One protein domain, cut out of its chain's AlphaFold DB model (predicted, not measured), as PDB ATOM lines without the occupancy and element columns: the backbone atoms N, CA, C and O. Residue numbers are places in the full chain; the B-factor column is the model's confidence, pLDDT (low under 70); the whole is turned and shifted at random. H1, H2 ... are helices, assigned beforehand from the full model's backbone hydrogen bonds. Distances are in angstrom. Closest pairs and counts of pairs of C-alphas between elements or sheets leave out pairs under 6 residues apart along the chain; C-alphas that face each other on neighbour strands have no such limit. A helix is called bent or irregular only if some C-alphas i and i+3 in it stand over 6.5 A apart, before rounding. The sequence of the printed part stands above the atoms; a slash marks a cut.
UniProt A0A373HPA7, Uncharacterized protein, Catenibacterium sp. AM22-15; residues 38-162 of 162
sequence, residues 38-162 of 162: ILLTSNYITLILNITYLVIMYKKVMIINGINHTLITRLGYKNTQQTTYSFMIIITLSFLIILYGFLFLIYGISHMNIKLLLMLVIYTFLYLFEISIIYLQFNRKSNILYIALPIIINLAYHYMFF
ATOM      1  N   ILE A  38     147.071  96.682 105.735       75.81
ATOM      2  CA  ILE A  38     146.726  98.121 105.722       75.81
ATOM      3  C   ILE A  38     145.465  98.440 106.528       75.81
ATOM      4  O   ILE A  38     145.376  99.502 107.144       75.81
ATOM      5  N   LEU A  39     144.500  97.521 106.539       74.81
ATOM      6  CA  LEU A  39     143.309  97.636 107.371       74.81
ATOM      7  C   LEU A  39     143.665  97.629 108.869       74.81
ATOM      8  O   LEU A  39     143.137  98.436 109.629       74.81
ATOM      9  N   LEU A  40     144.571  96.733 109.279       67.25
ATOM     10  CA  LEU A  40     144.861  96.430 110.685       67.25
ATOM     11  C   LEU A  40     146.009  97.255 111.265       67.25
ATOM     12  O   LEU A  40     145.903  97.725 112.391       67.25
ATOM     13  N   THR A  41     147.048  97.528 110.477       65.25
ATOM     14  CA  THR A  41     148.073  98.537 110.780       65.25
ATOM     15  C   THR A  41     147.569  99.954 110.544       65.25
ATOM     16  O   THR A  41     148.352 100.885 110.474       65.25
ATOM     17  N   SER A  42     146.251 100.133 110.440       55.56
ATOM     18  CA  SER A  42     145.580 101.302 110.996       55.56
ATOM     19  C   SER A  42     146.314 102.626 110.764       55.56
ATOM     20  O   SER A  42     146.707 103.343 111.680       55.56
ATOM     21  N   ASN A  43     146.493 102.971 109.487       63.12
ATOM     22  CA  ASN A  43     146.830 104.347 109.152       63.12
ATOM     23  C   ASN A  43     145.768 105.261 109.766       63.12
ATOM     24  O   ASN A  43     144.587 104.920 109.740       63.12
ATOM     25  N   TYR A  44     146.161 106.432 110.274       66.75
ATOM     26  CA  TYR A  44     145.249 107.368 110.949       66.75
ATOM     27  C   TYR A  44     143.916 107.579 110.204       66.75
ATOM     28  O   TYR A  44     142.877 107.751 110.830       66.75
ATOM     29  N   ILE A  45     143.911 107.494 108.870       75.31
ATOM     30  CA  ILE A  45     142.696 107.588 108.049       75.31
ATOM     31  C   ILE A  45     141.727 106.422 108.242       75.31
ATOM     32  O   ILE A  45     140.528 106.675 108.299       75.31
ATOM     33  N   THR A  46     142.182 105.168 108.343       76.81
ATOM     34  CA  THR A  46     141.265 104.037 108.565       76.81
ATOM     35  C   THR A  46     140.647 104.116 109.958       76.81
ATOM     36  O   THR A  46     139.446 103.911 110.095       76.81
ATOM     37  N   LEU A  47     141.408 104.555 110.966       79.31
ATOM     38  CA  LEU A  47     140.876 104.860 112.297       79.31
ATOM     39  C   LEU A  47     139.824 105.985 112.250       79.31
ATOM     40  O   LEU A  47     138.727 105.839 112.788       79.31
ATOM     41  N   ILE A  48     140.126 107.101 111.575       83.00
ATOM     42  CA  ILE A  48     139.186 108.223 111.407       83.00
ATOM     43  C   ILE A  48     137.920 107.759 110.678       83.00
ATOM     44  O   ILE A  48     136.810 108.118 111.074       83.00
ATOM     45  N   LEU A  49     138.063 106.938 109.639       85.50
ATOM     46  CA  LEU A  49     136.958 106.343 108.894       85.50
ATOM     47  C   LEU A  49     136.093 105.442 109.788       85.50
ATOM     48  O   LEU A  49     134.866 105.533 109.740       85.50
ATOM     49  N   ASN A  50     136.703 104.644 110.664       85.94
ATOM     50  CA  ASN A  50     135.964 103.816 111.610       85.94
ATOM     51  C   ASN A  50     135.163 104.659 112.609       85.94
ATOM     52  O   ASN A  50     133.960 104.458 112.784       85.94
ATOM     53  N   ILE A  51     135.810 105.653 113.222       85.69
ATOM     54  CA  ILE A  51     135.180 106.536 114.211       85.69
ATOM     55  C   ILE A  51     134.050 107.347 113.567       85.69
ATOM     56  O   ILE A  51     132.950 107.424 114.115       85.69
ATOM     57  N   THR A  52     134.281 107.927 112.387       86.75
ATOM     58  CA  THR A  52     133.244 108.680 111.661       86.75
ATOM     59  C   THR A  52     132.055 107.796 111.302       86.75
ATOM     60  O   THR A  52     130.909 108.220 111.475       86.75
ATOM     61  N   TYR A  53     132.296 106.548 110.896       88.06
ATOM     62  CA  TYR A  53     131.237 105.573 110.664       88.06
ATOM     63  C   TYR A  53     130.409 105.293 111.933       88.06
ATOM     64  O   TYR A  53     129.178 105.383 111.891       88.06
ATOM     65  N   LEU A  54     131.055 105.040 113.078       87.56
ATOM     66  CA  LEU A  54     130.369 104.834 114.365       87.56
ATOM     67  C   LEU A  54     129.519 106.054 114.763       87.56
ATOM     68  O   LEU A  54     128.369 105.901 115.178       87.56
ATOM     69  N   VAL A  55     130.037 107.271 114.561       87.81
ATOM     70  CA  VAL A  55     129.306 108.528 114.812       87.81
ATOM     71  C   VAL A  55     128.071 108.661 113.927       87.81
ATOM     72  O   VAL A  55     127.004 109.053 114.410       87.81
ATOM     73  N   ILE A  56     128.177 108.327 112.639       87.06
ATOM     74  CA  ILE A  56     127.032 108.353 111.720       87.06
ATOM     75  C   ILE A  56     125.969 107.347 112.179       87.06
ATOM     76  O   ILE A  56     124.785 107.686 112.231       87.06
ATOM     77  N   MET A  57     126.375 106.133 112.557       87.25
ATOM     78  CA  MET A  57     125.449 105.093 113.016       87.25
ATOM     79  C   MET A  57     124.750 105.477 114.322       87.25
ATOM     80  O   MET A  57     123.530 105.344 114.424       87.25
ATOM     81  N   TYR A  58     125.478 106.062 115.271       86.00
ATOM     82  CA  TYR A  58     124.907 106.619 116.497       86.00
ATOM     83  C   TYR A  58     123.847 107.694 116.212       86.00
ATOM     84  O   TYR A  58     122.719 107.622 116.709       86.00
ATOM     85  N   LYS A  59     124.157 108.662 115.338       85.44
ATOM     86  CA  LYS A  59     123.200 109.708 114.936       85.44
ATOM     87  C   LYS A  59     121.950 109.121 114.277       85.44
ATOM     88  O   LYS A  59     120.845 109.603 114.524       85.44
ATOM     89  N   LYS A  60     122.095 108.068 113.468       84.75
ATOM     90  CA  LYS A  60     120.953 107.389 112.839       84.75
ATOM     91  C   LYS A  60     120.042 106.726 113.867       84.75
ATOM     92  O   LYS A  60     118.828 106.898 113.769       84.75
ATOM     93  N   VAL A  61     120.597 106.055 114.878       84.62
ATOM     94  CA  VAL A  61     119.799 105.484 115.979       84.62
ATOM     95  C   VAL A  61     119.071 106.575 116.758       84.62
ATOM     96  O   VAL A  61     117.902 106.396 117.088       84.62
ATOM     97  N   MET A  62     119.692 107.738 116.986       82.25
ATOM     98  CA  MET A  62     119.008 108.875 117.618       82.25
ATOM     99  C   MET A  62     117.801 109.367 116.813       82.25
ATOM    100  O   MET A  62     116.745 109.613 117.392       82.25
ATOM    101  N   ILE A  63     117.935 109.495 115.489       81.81
ATOM    102  CA  ILE A  63     116.825 109.921 114.621       81.81
ATOM    103  C   ILE A  63     115.699 108.884 114.651       81.81
ATOM    104  O   ILE A  63     114.534 109.251 114.786       81.81
ATOM    105  N   ILE A  64     116.044 107.595 114.576       81.62
ATOM    106  CA  ILE A  64     115.073 106.501 114.690       81.62
ATOM    107  C   ILE A  64     114.355 106.588 116.042       81.62
ATOM    108  O   ILE A  64     113.128 106.612 116.064       81.62
ATOM    109  N   ASN A  65     115.096 106.761 117.142       79.38
ATOM    110  CA  ASN A  65     114.537 106.931 118.481       79.38
ATOM    111  C   ASN A  65     113.564 108.115 118.585       79.38
ATOM    112  O   ASN A  65     112.540 107.993 119.251       79.38
ATOM    113  N   GLY A  66     113.829 109.232 117.900       74.75
ATOM    114  CA  GLY A  66     112.902 110.368 117.845       74.75
ATOM    115  C   GLY A  66     111.575 110.049 117.145       74.75
ATOM    116  O   GLY A  66     110.543 110.625 117.477       74.75
ATOM    117  N   ILE A  67     111.579 109.096 116.209       77.12
ATOM    118  CA  ILE A  67     110.407 108.680 115.421       77.12
ATOM    119  C   ILE A  67     109.766 107.404 116.016       77.12
ATOM    120  O   ILE A  67     108.676 107.004 115.595       77.12
ATOM    121  N   ASN A  68     110.378 106.792 117.044       72.25
ATOM    122  CA  ASN A  68     109.953 105.514 117.628       72.25
ATOM    123  C   ASN A  68     108.479 105.491 118.020       72.25
ATOM    124  O   ASN A  68     107.811 104.507 117.732       72.25
ATOM    125  N   HIS A  69     107.937 106.563 118.602       65.75
ATOM    126  CA  HIS A  69     106.522 106.599 118.989       65.75
ATOM    127  C   HIS A  69     105.583 106.361 117.789       65.75
ATOM    128  O   HIS A  69     104.594 105.633 117.876       65.75
ATOM    129  N   THR A  70     105.920 106.913 116.622       63.12
ATOM    130  CA  THR A  70     105.135 106.723 115.390       63.12
ATOM    131  C   THR A  70     105.403 105.378 114.705       63.12
ATOM    132  O   THR A  70     104.540 104.857 114.003       63.12
ATOM    133  N   LEU A  71     106.586 104.789 114.911       61.66
ATOM    134  CA  LEU A  71     106.935 103.471 114.376       61.66
ATOM    135  C   LEU A  71     106.309 102.344 115.205       61.66
ATOM    136  O   LEU A  71     105.749 101.405 114.638       61.66
ATOM    137  N   ILE A  72     106.366 102.448 116.536       66.62
ATOM    138  CA  ILE A  72     105.848 101.450 117.481       66.62
ATOM    139  C   ILE A  72     104.332 101.316 117.337       66.62
ATOM    140  O   ILE A  72     103.828 100.197 117.315       66.62
ATOM    141  N   THR A  73     103.619 102.431 117.157       65.00
ATOM    142  CA  THR A  73     102.159 102.432 116.952       65.00
ATOM    143  C   THR A  73     101.727 101.751 115.651       65.00
ATOM    144  O   THR A  73     100.622 101.223 115.591       65.00
ATOM    145  N   ARG A  74     102.583 101.715 114.618       61.41
ATOM    146  CA  ARG A  74     102.253 101.136 113.300       61.41
ATOM    147  C   ARG A  74     102.720  99.696 113.101       61.41
ATOM    148  O   ARG A  74     102.048  98.935 112.419       61.41
ATOM    149  N   LEU A  75     103.887  99.337 113.631       64.81
ATOM    150  CA  LEU A  75     104.540  98.045 113.369       64.81
ATOM    151  C   LEU A  75     104.573  97.126 114.598       64.81
ATOM    152  O   LEU A  75     104.801  95.925 114.456       64.81
ATOM    153  N   GLY A  76     104.354  97.676 115.795       75.19
ATOM    154  CA  GLY A  76     104.526  96.980 117.065       75.19
ATOM    155  C   GLY A  76     105.972  97.014 117.578       75.19
ATOM    156  O   GLY A  76     106.944  97.088 116.823       75.19
ATOM    157  N   TYR A  77     106.129  96.946 118.901       74.88
ATOM    158  CA  TYR A  77     107.422  97.116 119.573       74.88
ATOM    159  C   TYR A  77     108.481  96.084 119.145       74.88
ATOM    160  O   TYR A  77     109.571  96.451 118.716       74.88
ATOM    161  N   LYS A  78     108.148  94.787 119.178       77.06
ATOM    162  CA  LYS A  78     109.092  93.711 118.818       77.06
ATOM    163  C   LYS A  78     109.575  93.817 117.365       77.06
ATOM    164  O   LYS A  78     110.762  93.659 117.093       77.06
ATOM    165  N   ASN A  79     108.674  94.167 116.449       79.62
ATOM    166  CA  ASN A  79     109.004  94.302 115.032       79.62
ATOM    167  C   ASN A  79     109.851  95.548 114.755       79.62
ATOM    168  O   ASN A  79     110.795  95.484 113.971       79.62
ATOM    169  N   THR A  80     109.567  96.684 115.400       79.12
ATOM    170  CA  THR A  80     110.406  97.894 115.266       79.12
ATOM    171  C   THR A  80     111.814  97.672 115.809       79.12
ATOM    172  O   THR A  80     112.792  98.061 115.174       79.12
ATOM    173  N   GLN A  81     111.938  96.958 116.925       80.94
ATOM    174  CA  GLN A  81     113.221  96.562 117.490       80.94
ATOM    175  C   GLN A  81     114.014  95.663 116.516       80.94
ATOM    176  O   GLN A  81     115.149  95.965 116.154       80.94
ATOM    177  N   GLN A  82     113.394  94.604 115.993       82.75
ATOM    178  CA  GLN A  82     114.065  93.691 115.063       82.75
ATOM    179  C   GLN A  82     114.423  94.353 113.723       82.75
ATOM    180  O   GLN A  82     115.504  94.111 113.188       82.75
ATOM    181  N   THR A  83     113.543  95.197 113.179       83.50
ATOM    182  CA  THR A  83     113.773  95.888 111.897       83.50
ATOM    183  C   THR A  83     114.861  96.952 111.984       83.50
ATOM    184  O   THR A  83     115.604  97.145 111.025       83.50
ATOM    185  N   THR A  84     114.991  97.635 113.122       83.69
ATOM    186  CA  THR A  84     116.065  98.615 113.335       83.69
ATOM    187  C   THR A  84     117.407  97.930 113.551       83.69
ATOM    188  O   THR A  84     118.394  98.349 112.951       83.69
ATOM    189  N   TYR A  85     117.444  96.830 114.308       86.25
ATOM    190  CA  TYR A  85     118.655  96.024 114.453       86.25
ATOM    191  C   TYR A  85     119.131  95.450 113.115       86.25
ATOM    192  O   TYR A  85     120.290  95.630 112.738       86.25
ATOM    193  N   SER A  86     118.234  94.814 112.354       85.06
ATOM    194  CA  SER A  86     118.588  94.234 111.055       85.06
ATOM    195  C   SER A  86     119.053  95.299 110.066       85.06
ATOM    196  O   SER A  86     120.028  95.083 109.350       85.06
ATOM    197  N   PHE A  87     118.433  96.481 110.076       86.19
ATOM    198  CA  PHE A  87     118.876  97.623 109.281       86.19
ATOM    199  C   PHE A  87     120.306  98.060 109.629       86.19
ATOM    200  O   PHE A  87     121.115  98.261 108.723       86.19
ATOM    201  N   MET A  88     120.637  98.166 110.920       87.12
ATOM    202  CA  MET A  88     121.985  98.535 111.364       87.12
ATOM    203  C   MET A  88     123.017  97.502 110.902       87.12
ATOM    204  O   MET A  88     124.026  97.879 110.308       87.12
ATOM    205  N   ILE A  89     122.732  96.208 111.081       88.19
ATOM    206  CA  ILE A  89     123.627  95.124 110.659       88.19
ATOM    207  C   ILE A  89     123.809  95.102 109.135       88.19
ATOM    208  O   ILE A  89     124.941  95.067 108.655       88.19
ATOM    209  N   ILE A  90     122.735  95.204 108.349       88.56
ATOM    210  CA  ILE A  90     122.827  95.200 106.879       88.56
ATOM    211  C   ILE A  90     123.683  96.370 106.378       88.56
ATOM    212  O   ILE A  90     124.538  96.174 105.513       88.56
ATOM    213  N   ILE A  91     123.513  97.571 106.944       86.94
ATOM    214  CA  ILE A  91     124.340  98.726 106.569       86.94
ATOM    215  C   ILE A  91     125.807  98.486 106.929       86.94
ATOM    216  O   ILE A  91     126.671  98.741 106.093       86.94
ATOM    217  N   THR A  92     126.103  97.941 108.112       88.62
ATOM    218  CA  THR A  92     127.493  97.640 108.499       88.62
ATOM    219  C   THR A  92     128.160  96.634 107.585       88.62
ATOM    220  O   THR A  92     129.286  96.863 107.152       88.62
ATOM    221  N   LEU A  93     127.456  95.563 107.225       89.19
ATOM    222  CA  LEU A  93     127.978  94.562 106.308       89.19
ATOM    223  C   LEU A  93     128.205  95.166 104.923       89.19
ATOM    224  O   LEU A  93     129.252  94.939 104.327       89.19
ATOM    225  N   SER A  94     127.278  95.999 104.438       87.88
ATOM    226  CA  SER A  94     127.450  96.689 103.156       87.88
ATOM    227  C   SER A  94     128.669  97.618 103.154       87.88
ATOM    228  O   SER A  94     129.434  97.624 102.193       87.88
ATOM    229  N   PHE A  95     128.902  98.340 104.253       88.50
ATOM    230  CA  PHE A  95     130.075  99.189 104.422       88.50
ATOM    231  C   PHE A  95     131.374  98.374 104.427       88.50
ATOM    232  O   PHE A  95     132.303  98.717 103.700       88.50
ATOM    233  N   LEU A  96     131.423  97.273 105.184       88.25
ATOM    234  CA  LEU A  96     132.597  96.399 105.241       88.25
ATOM    235  C   LEU A  96     132.906  95.771 103.878       88.25
ATOM    236  O   LEU A  96     134.065  95.736 103.481       88.25
ATOM    237  N   ILE A  97     131.887  95.336 103.130       89.00
ATOM    238  CA  ILE A  97     132.063  94.792 101.774       89.00
ATOM    239  C   ILE A  97     132.683  95.839 100.845       89.00
ATOM    240  O   ILE A  97     133.628  95.528 100.124       89.00
ATOM    241  N   ILE A  98     132.186  97.080 100.877       88.19
ATOM    242  CA  ILE A  98     132.728  98.172 100.057       88.19
ATOM    243  C   ILE A  98     134.175  98.477 100.460       88.19
ATOM    244  O   ILE A  98     135.039  98.581  99.591       88.19
ATOM    245  N   LEU A  99     134.453  98.583 101.763       86.56
ATOM    246  CA  LEU A  99     135.788  98.877 102.282       86.56
ATOM    247  C   LEU A  99     136.792  97.780 101.906       86.56
ATOM    248  O   LEU A  99     137.859  98.071 101.366       86.56
ATOM    249  N   TYR A 100     136.449  96.517 102.162       87.12
ATOM    250  CA  TYR A 100     137.320  95.380 101.874       87.12
ATOM    251  C   TYR A 100     137.505  95.188 100.375       87.12
ATOM    252  O   TYR A 100     138.630  94.975  99.937       87.12
ATOM    253  N   GLY A 101     136.434  95.321  99.587       85.19
ATOM    254  CA  GLY A 101     136.501  95.254  98.130       85.19
ATOM    255  C   GLY A 101     137.409  96.337  97.549       85.19
ATOM    256  O   GLY A 101     138.262  96.041  96.716       85.19
ATOM    257  N   PHE A 102     137.292  97.574  98.034       85.31
ATOM    258  CA  PHE A 102     138.142  98.681  97.598       85.31
ATOM    259  C   PHE A 102     139.619  98.460  97.946       85.31
ATOM    260  O   PHE A 102     140.488  98.589  97.085       85.31
ATOM    261  N   LEU A 103     139.916  98.076  99.191       82.19
ATOM    262  CA  LEU A 103     141.292  97.813  99.619       82.19
ATOM    263  C   LEU A 103     141.897  96.605  98.898       82.19
ATOM    264  O   LEU A 103     143.074  96.632  98.540       82.19
ATOM    265  N   PHE A 104     141.092  95.574  98.639       83.62
ATOM    266  CA  PHE A 104     141.496  94.425  97.839       83.62
ATOM    267  C   PHE A 104     141.879  94.832  96.409       83.62
ATOM    268  O   PHE A 104     142.925  94.399  95.929       83.62
ATOM    269  N   LEU A 105     141.095  95.696  95.752       82.69
ATOM    270  CA  LEU A 105     141.389  96.170  94.394       82.69
ATOM    271  C   LEU A 105     142.706  96.954  94.306       82.69
ATOM    272  O   LEU A 105     143.406  96.854  93.301       82.69
ATOM    273  N   ILE A 106     143.050  97.721  95.340       80.12
ATOM    274  CA  ILE A 106     144.242  98.583  95.331       80.12
ATOM    275  C   ILE A 106     145.509  97.817  95.720       80.12
ATOM    276  O   ILE A 106     146.550  97.990  95.089       80.12
ATOM    277  N   TYR A 107     145.439  96.992  96.767       76.75
ATOM    278  CA  TYR A 107     146.625  96.388  97.390       76.75
ATOM    279  C   TYR A 107     146.798  94.897  97.095       76.75
ATOM    280  O   TYR A 107     147.893  94.350  97.252       76.75
ATOM    281  N   GLY A 108     145.740  94.230  96.629       75.31
ATOM    282  CA  GLY A 108     145.752  92.813  96.294       75.31
ATOM    283  C   GLY A 108     145.990  91.882  97.491       75.31
ATOM    284  O   GLY A 108     146.008  92.283  98.656       75.31
ATOM    285  N   ILE A 109     146.174  90.594  97.180       74.00
ATOM    286  CA  ILE A 109     146.335  89.482  98.139       74.00
ATOM    287  C   ILE A 109     147.794  89.001  98.128       74.00
ATOM    288  O   ILE A 109     148.105  87.847  97.849       74.00
ATOM    289  N   SER A 110     148.745  89.900  98.374       66.44
ATOM    290  CA  SER A 110     150.147  89.482  98.510       66.44
ATOM    291  C   SER A 110     150.408  88.912  99.912       66.44
ATOM    292  O   SER A 110     149.936  89.460 100.902       66.44
ATOM    293  N   HIS A 111     151.141  87.796 100.006       67.25
ATOM    294  CA  HIS A 111     151.575  87.184 101.275       67.25
ATOM    295  C   HIS A 111     150.445  86.939 102.302       67.25
ATOM    296  O   HIS A 111     150.498  87.412 103.438       67.25
ATOM    297  N   MET A 112     149.403  86.198 101.914       72.12
ATOM    298  CA  MET A 112     148.385  85.731 102.864       72.12
ATOM    299  C   MET A 112     148.971  84.718 103.843       72.12
ATOM    300  O   MET A 112     149.551  83.715 103.437       72.12
ATOM    301  N   ASN A 113     148.752  84.958 105.131       78.06
ATOM    302  CA  ASN A 113     149.048  84.005 106.193       78.06
ATOM    303  C   ASN A 113     147.760  83.713 106.976       78.06
ATOM    304  O   ASN A 113     146.914  84.599 107.122       78.06
ATOM    305  N   ILE A 114     147.624  82.502 107.525       80.50
ATOM    306  CA  ILE A 114     146.453  82.069 108.311       80.50
ATOM    307  C   ILE A 114     146.191  83.047 109.467       80.50
ATOM    308  O   ILE A 114     145.048  83.409 109.736       80.50
ATOM    309  N   LYS A 115     147.262  83.561 110.086       81.50
ATOM    310  CA  LYS A 115     147.184  84.570 111.151       81.50
ATOM    311  C   LYS A 115     146.511  85.874 110.695       81.50
ATOM    312  O   LYS A 115     145.697  86.412 111.434       81.50
ATOM    313  N   LEU A 116     146.817  86.369 109.490       79.19
ATOM    314  CA  LEU A 116     146.207  87.593 108.946       79.19
ATOM    315  C   LEU A 116     144.719  87.387 108.652       79.19
ATOM    316  O   LEU A 116     143.901  88.248 108.965       79.19
ATOM    317  N   LEU A 117     144.364  86.226 108.100       81.75
ATOM    318  CA  LEU A 117     142.974  85.889 107.808       81.75
ATOM    319  C   LEU A 117     142.137  85.787 109.092       81.75
ATOM    320  O   LEU A 117     141.042  86.340 109.159       81.75
ATOM    321  N   LEU A 118     142.684  85.170 110.142       82.69
ATOM    322  CA  LEU A 118     142.051  85.126 111.462       82.69
ATOM    323  C   LEU A 118     141.868  86.534 112.060       82.69
ATOM    324  O   LEU A 118     140.824  86.830 112.636       82.69
ATOM    325  N   MET A 119     142.842  87.426 111.866       82.50
ATOM    326  CA  MET A 119     142.777  88.814 112.332       82.50
ATOM    327  C   MET A 119     141.669  89.614 111.627       82.50
ATOM    328  O   MET A 119     140.940  90.353 112.285       82.50
ATOM    329  N   LEU A 120     141.467  89.402 110.321       84.62
ATOM    330  CA  LEU A 120     140.352  89.992 109.565       84.62
ATOM    331  C   LEU A 120     138.989  89.540 110.116       84.62
ATOM    332  O   LEU A 120     138.085  90.357 110.285       84.62
ATOM    333  N   VAL A 121     138.846  88.246 110.418       86.38
ATOM    334  CA  VAL A 121     137.608  87.689 110.986       86.38
ATOM    335  C   VAL A 121     137.327  88.305 112.359       86.38
ATOM    336  O   VAL A 121     136.226  88.803 112.594       86.38
ATOM    337  N   ILE A 122     138.325  88.369 113.242       86.12
ATOM    338  CA  ILE A 122     138.184  89.022 114.556       86.12
ATOM    339  C   ILE A 122     137.775  90.489 114.393       86.12
ATOM    340  O   ILE A 122     136.862  90.951 115.074       86.12
ATOM    341  N   TYR A 123     138.389  91.202 113.451       84.38
ATOM    342  CA  TYR A 123     138.068  92.597 113.181       84.38
ATOM    343  C   TYR A 123     136.619  92.786 112.705       84.38
ATOM    344  O   TYR A 123     135.925  93.684 113.180       84.38
ATOM    345  N   THR A 124     136.105  91.903 111.836       87.38
ATOM    346  CA  THR A 124     134.678  91.938 111.460       87.38
ATOM    347  C   THR A 124     133.750  91.711 112.648       87.38
ATOM    348  O   THR A 124     132.736  92.398 112.768       87.38
ATOM    349  N   PHE A 125     134.098  90.788 113.549       87.69
ATOM    350  CA  PHE A 125     133.301  90.525 114.745       87.69
ATOM    351  C   PHE A 125     133.310  91.710 115.709       87.69
ATOM    352  O   PHE A 125     132.256  92.060 116.239       87.69
ATOM    353  N   LEU A 126     134.458  92.367 115.885       87.75
ATOM    354  CA  LEU A 126     134.566  93.597 116.672       87.75
ATOM    355  C   LEU A 126     133.664  94.699 116.119       87.75
ATOM    356  O   LEU A 126     132.914  95.309 116.874       87.75
ATOM    357  N   TYR A 127     133.642  94.884 114.800       85.12
ATOM    358  CA  TYR A 127     132.766  95.856 114.147       85.12
ATOM    359  C   TYR A 127     131.274  95.596 114.405       85.12
ATOM    360  O   TYR A 127     130.499  96.514 114.687       85.12
ATOM    361  N   LEU A 128     130.859  94.330 114.322       87.81
ATOM    362  CA  LEU A 128     129.486  93.929 114.629       87.81
ATOM    363  C   LEU A 128     129.164  94.124 116.118       87.81
ATOM    364  O   LEU A 128     128.053  94.539 116.463       87.81
ATOM    365  N   PHE A 129     130.134  93.874 116.998       88.62
ATOM    366  CA  PHE A 129     129.998  94.086 118.436       88.62
ATOM    367  C   PHE A 129     129.847  95.573 118.789       88.62
ATOM    368  O   PHE A 129     128.909  95.939 119.497       88.62
ATOM    369  N   GLU A 130     130.687  96.449 118.235       87.38
ATOM    370  CA  GLU A 130     130.608  97.905 118.417       87.38
ATOM    371  C   GLU A 130     129.237  98.460 118.008       87.38
ATOM    372  O   GLU A 130     128.627  99.260 118.723       87.38
ATOM    373  N   ILE A 131     128.695  97.983 116.888       87.69
ATOM    374  CA  ILE A 131     127.376  98.410 116.406       87.69
ATOM    375  C   ILE A 131     126.255  97.863 117.284       87.69
ATOM    376  O   ILE A 131     125.262  98.556 117.516       87.69
ATOM    377  N   SER A 132     126.422  96.656 117.818       86.75
ATOM    378  CA  SER A 132     125.486  96.093 118.790       86.75
ATOM    379  C   SER A 132     125.439  96.935 120.071       86.75
ATOM    380  O   SER A 132     124.353  97.160 120.605       86.75
ATOM    381  N   ILE A 133     126.575  97.486 120.523       86.56
ATOM    382  CA  ILE A 133     126.621  98.435 121.650       86.56
ATOM    383  C   ILE A 133     125.865  99.724 121.312       86.56
ATOM    384  O   ILE A 133     125.051 100.176 122.117       86.56
ATOM    385  N   ILE A 134     126.083 100.298 120.123       86.06
ATOM    386  CA  ILE A 134     125.349 101.498 119.678       86.06
ATOM    387  C   ILE A 134     123.844 101.217 119.646       86.06
ATOM    388  O   ILE A 134     123.035 102.040 120.074       86.06
ATOM    389  N   TYR A 135     123.453 100.033 119.185       84.94
ATOM    390  CA  TYR A 135     122.059  99.630 119.130       84.94
ATOM    391  C   TYR A 135     121.391  99.520 120.513       84.94
ATOM    392  O   TYR A 135     120.192  99.774 120.611       84.94
ATOM    393  N   LEU A 136     122.124  99.243 121.600       84.00
ATOM    394  CA  LEU A 136     121.552  99.237 122.961       84.00
ATOM    395  C   LEU A 136     120.961 100.593 123.385       84.00
ATOM    396  O   LEU A 136     120.190 100.657 124.346       84.00
ATOM    397  N   GLN A 137     121.286 101.674 122.673       81.75
ATOM    398  CA  GLN A 137     120.643 102.977 122.830       81.75
ATOM    399  C   GLN A 137     119.175 102.983 122.366       81.75
ATOM    400  O   GLN A 137     118.422 103.897 122.714       81.75
ATOM    401  N   PHE A 138     118.747 102.011 121.560       74.88
ATOM    402  CA  PHE A 138     117.393 101.962 121.027       74.88
ATOM    403  C   PHE A 138     116.358 101.997 122.158       74.88
ATOM    404  O   PHE A 138     116.443 101.256 123.137       74.88
ATOM    405  N   ASN A 139     115.385 102.900 122.026       67.19
ATOM    406  CA  ASN A 139     114.325 103.140 123.007       67.19
ATOM    407  C   ASN A 139     114.785 103.654 124.394       67.19
ATOM    408  O   ASN A 139     114.006 103.655 125.346       67.19
ATOM    409  N   ARG A 140     116.033 104.125 124.525       71.62
ATOM    410  CA  ARG A 140     116.556 104.809 125.721       71.62
ATOM    411  C   ARG A 140     116.905 106.264 125.405       71.62
ATOM    412  O   ARG A 140     117.170 106.618 124.253       71.62
ATOM    413  N   LYS A 141     116.939 107.121 126.434       70.00
ATOM    414  CA  LYS A 141     117.439 108.500 126.297       70.00
ATOM    415  C   LYS A 141     118.874 108.449 125.767       70.00
ATOM    416  O   LYS A 141     119.685 107.663 126.255       70.00
ATOM    417  N   SER A 142     119.173 109.259 124.754       66.12
ATOM    418  CA  SER A 142     120.492 109.284 124.123       66.12
ATOM    419  C   SER A 142     121.573 109.588 125.154       66.12
ATOM    420  O   SER A 142     121.584 110.671 125.736       66.12
ATOM    421  N   ASN A 143     122.466 108.625 125.371       77.31
ATOM    422  CA  ASN A 143     123.620 108.772 126.245       77.31
ATOM    423  C   ASN A 143     124.894 108.724 125.396       77.31
ATOM    424  O   ASN A 143     124.991 107.925 124.460       77.31
ATOM    425  N   ILE A 144     125.856 109.578 125.727       81.25
ATOM    426  CA  ILE A 144     127.176 109.648 125.088       81.25
ATOM    427  C   ILE A 144     127.968 108.358 125.354       81.25
ATOM    428  O   ILE A 144     128.785 107.949 124.536       81.25
ATOM    429  N   LEU A 145     127.674 107.648 126.447       78.69
ATOM    430  CA  LEU A 145     128.342 106.389 126.781       78.69
ATOM    431  C   LEU A 145     128.234 105.329 125.665       78.69
ATOM    432  O   LEU A 145     129.187 104.591 125.426       78.69
ATOM    433  N   TYR A 146     127.109 105.296 124.941       79.25
ATOM    434  CA  TYR A 146     126.870 104.331 123.860       79.25
ATOM    435  C   TYR A 146     127.743 104.551 122.622       79.25
ATOM    436  O   TYR A 146     127.866 103.635 121.817       79.25
ATOM    437  N   ILE A 147     128.353 105.732 122.472       85.06
ATOM    438  CA  ILE A 147     129.340 105.997 121.421       85.06
ATOM    439  C   ILE A 147     130.771 106.026 121.966       85.06
ATOM    440  O   ILE A 147     131.690 105.564 121.293       85.06
ATOM    441  N   ALA A 148     130.964 106.498 123.200       83.50
ATOM    442  CA  ALA A 148     132.275 106.534 123.833       83.50
ATOM    443  C   ALA A 148     132.873 105.126 123.991       83.50
ATOM    444  O   ALA A 148     134.041 104.932 123.675       83.50
ATOM    445  N   LEU A 149     132.070 104.138 124.408       85.19
ATOM    446  CA  LEU A 149     132.526 102.752 124.561       85.19
ATOM    447  C   LEU A 149     133.045 102.146 123.241       85.19
ATOM    448  O   LEU A 149     134.194 101.710 123.230       85.19
ATOM    449  N   PRO A 150     132.283 102.159 122.126       85.75
ATOM    450  CA  PRO A 150     132.792 101.724 120.825       85.75
ATOM    451  C   PRO A 150     134.078 102.432 120.394       85.75
ATOM    452  O   PRO A 150     135.003 101.781 119.932       85.75
ATOM    453  N   ILE A 151     134.172 103.753 120.587       85.44
ATOM    454  CA  ILE A 151     135.372 104.516 120.206       85.44
ATOM    455  C   ILE A 151     136.586 104.088 121.041       85.44
ATOM    456  O   ILE A 151     137.671 103.921 120.490       85.44
ATOM    457  N   ILE A 152     136.414 103.888 122.350       86.25
ATOM    458  CA  ILE A 152     137.487 103.421 123.238       86.25
ATOM    459  C   ILE A 152     137.943 102.017 122.837       86.25
ATOM    460  O   ILE A 152     139.145 101.774 122.786       86.25
ATOM    461  N   ILE A 153     137.012 101.110 122.521       85.12
ATOM    462  CA  ILE A 153     137.336  99.751 122.057       85.12
ATOM    463  C   ILE A 153     138.135  99.810 120.748       85.12
ATOM    464  O   ILE A 153     139.176  99.163 120.646       85.12
ATOM    465  N   ASN A 154     137.702 100.633 119.789       84.56
ATOM    466  CA  ASN A 154     138.379 100.798 118.503       84.56
ATOM    467  C   ASN A 154     139.804 101.360 118.679       84.56
ATOM    468  O   ASN A 154     140.759 100.843 118.102       84.56
ATOM    469  N   LEU A 155     139.966 102.369 119.544       83.50
ATOM    470  CA  LEU A 155     141.271 102.937 119.896       83.50
ATOM    471  C   LEU A 155     142.171 101.927 120.617       83.50
ATOM    472  O   LEU A 155     143.346 101.814 120.281       83.50
ATOM    473  N   ALA A 156     141.643 101.178 121.586       83.50
ATOM    474  CA  ALA A 156     142.408 100.155 122.293       83.50
ATOM    475  C   ALA A 156     142.904  99.072 121.326       83.50
ATOM    476  O   ALA A 156     144.070  98.687 121.376       83.50
ATOM    477  N   TYR A 157     142.048  98.634 120.399       78.69
ATOM    478  CA  TYR A 157     142.429  97.664 119.376       78.69
ATOM    479  C   TYR A 157     143.517  98.211 118.444       78.69
ATOM    480  O   TYR A 157     144.469  97.499 118.135       78.69
ATOM    481  N   HIS A 158     143.415  99.484 118.051       77.19
ATOM    482  CA  HIS A 158     144.439 100.159 117.257       77.19
ATOM    483  C   HIS A 158     145.812 100.142 117.944       77.19
ATOM    484  O   HIS A 158     146.781  99.717 117.325       77.19
ATOM    485  N   TYR A 159     145.889 100.524 119.223       77.56
ATOM    486  CA  TYR A 159     147.158 100.577 119.963       77.56
ATOM    487  C   TYR A 159     147.701  99.210 120.407       77.56
ATOM    488  O   TYR A 159     148.874  99.114 120.738       77.56
ATOM    489  N   MET A 160     146.882  98.156 120.467       72.19
ATOM    490  CA  MET A 160     147.362  96.812 120.829       72.19
ATOM    491  C   MET A 160     147.983  96.053 119.650       72.19
ATOM    492  O   MET A 160     148.786  95.146 119.864       72.19
ATOM    493  N   PHE A 161     147.570  96.366 118.420       61.56
ATOM    494  CA  PHE A 161     148.046  95.704 117.201       61.56
ATOM    495  C   PHE A 161     149.132  96.493 116.453       61.56
ATOM    496  O   PHE A 161     149.614  96.014 115.422       61.56
ATOM    497  N   PHE A 162     149.516  97.660 116.977       54.19
ATOM    498  CA  PHE A 162     150.545  98.551 116.450       54.19
ATOM    499  C   PHE A 162     151.678  98.711 117.467       54.19
ATOM    500  O   PHE A 162     152.852  98.663 117.040       54.19
TER     501      PHE A 162
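What this domain is: This is residues 38 to 162 of the 162 residues of an uncharacterized protein of Catenibacterium sp. AM22-15 (UniProt A0A373HPA7). Four helices run up and down as a loose-ended, rod-shaped bundle, with H1 and H3 touching across its middle and H2 and H4 on opposite sides of that pair. The two long helices, H1 and H2, make most of the length, and H1 kinks near one end of the rod. The printed part has 125 residues, with four named helices in the order H1, H2, H3, H4 and no named strand, class all helix. It is only just compact, close to loose, with a radius of gyration of the C-alphas of 16.4 A and spans of 54 by 25 by 21 A.

How they stand to each other: H1, residues 44 to 75, touches H4, residues 145 to 160, at a shallow tilt of 25 degrees, opposite ways; the closest C-alphas, Ile 51 and Ile 151, are 6.3 A apart. With residues 54 to 61 alone H1 touches H3, residues 114 to 135, the same way at a steep tilt of 39 degrees, closest at C-alphas 58 and 134, 6.0 A. H1 and H2, residues 77 to 107, form a helical hairpin, closest at C-alphas 72 and 80, 6.2 A. H2 and H3 also form one, at a shallow tilt of 34 degrees, only just short of steep, closest at C-alphas 85 and 135, 6.8 A. H3 and H4 form a third, closest at C-alphas 130 and 150, 5.0 A. H2 and H4 are apart. Every O i to N i+4 pair is within hydrogen-bond range in H2 and H3, against 25 of 28 in H1 and 11 of 12 in H4.

Where its parts are: H1 spans 41.8 A from C-alpha 44 at (145.249, 107.368, 110.949); it is irregular, C-alphas 66 and 69 being 7.5 A apart, with a kink of 67 degrees near residue 69. H2 spans 45.0 A, H3 31.9 A and H4 22.1 A, ending at C-alpha 160, (147.362, 96.812, 120.829).

The domain as a whole: The C-alphas of Thr 73 and His 111, the two farthest apart, are 54.0 A apart. The printed part has no cut and no long link; residues 108 to 115 stand free. Mean pLDDT of the printed part is 80.0, with residues 40 to 44 and 69 to 75 among those under 70.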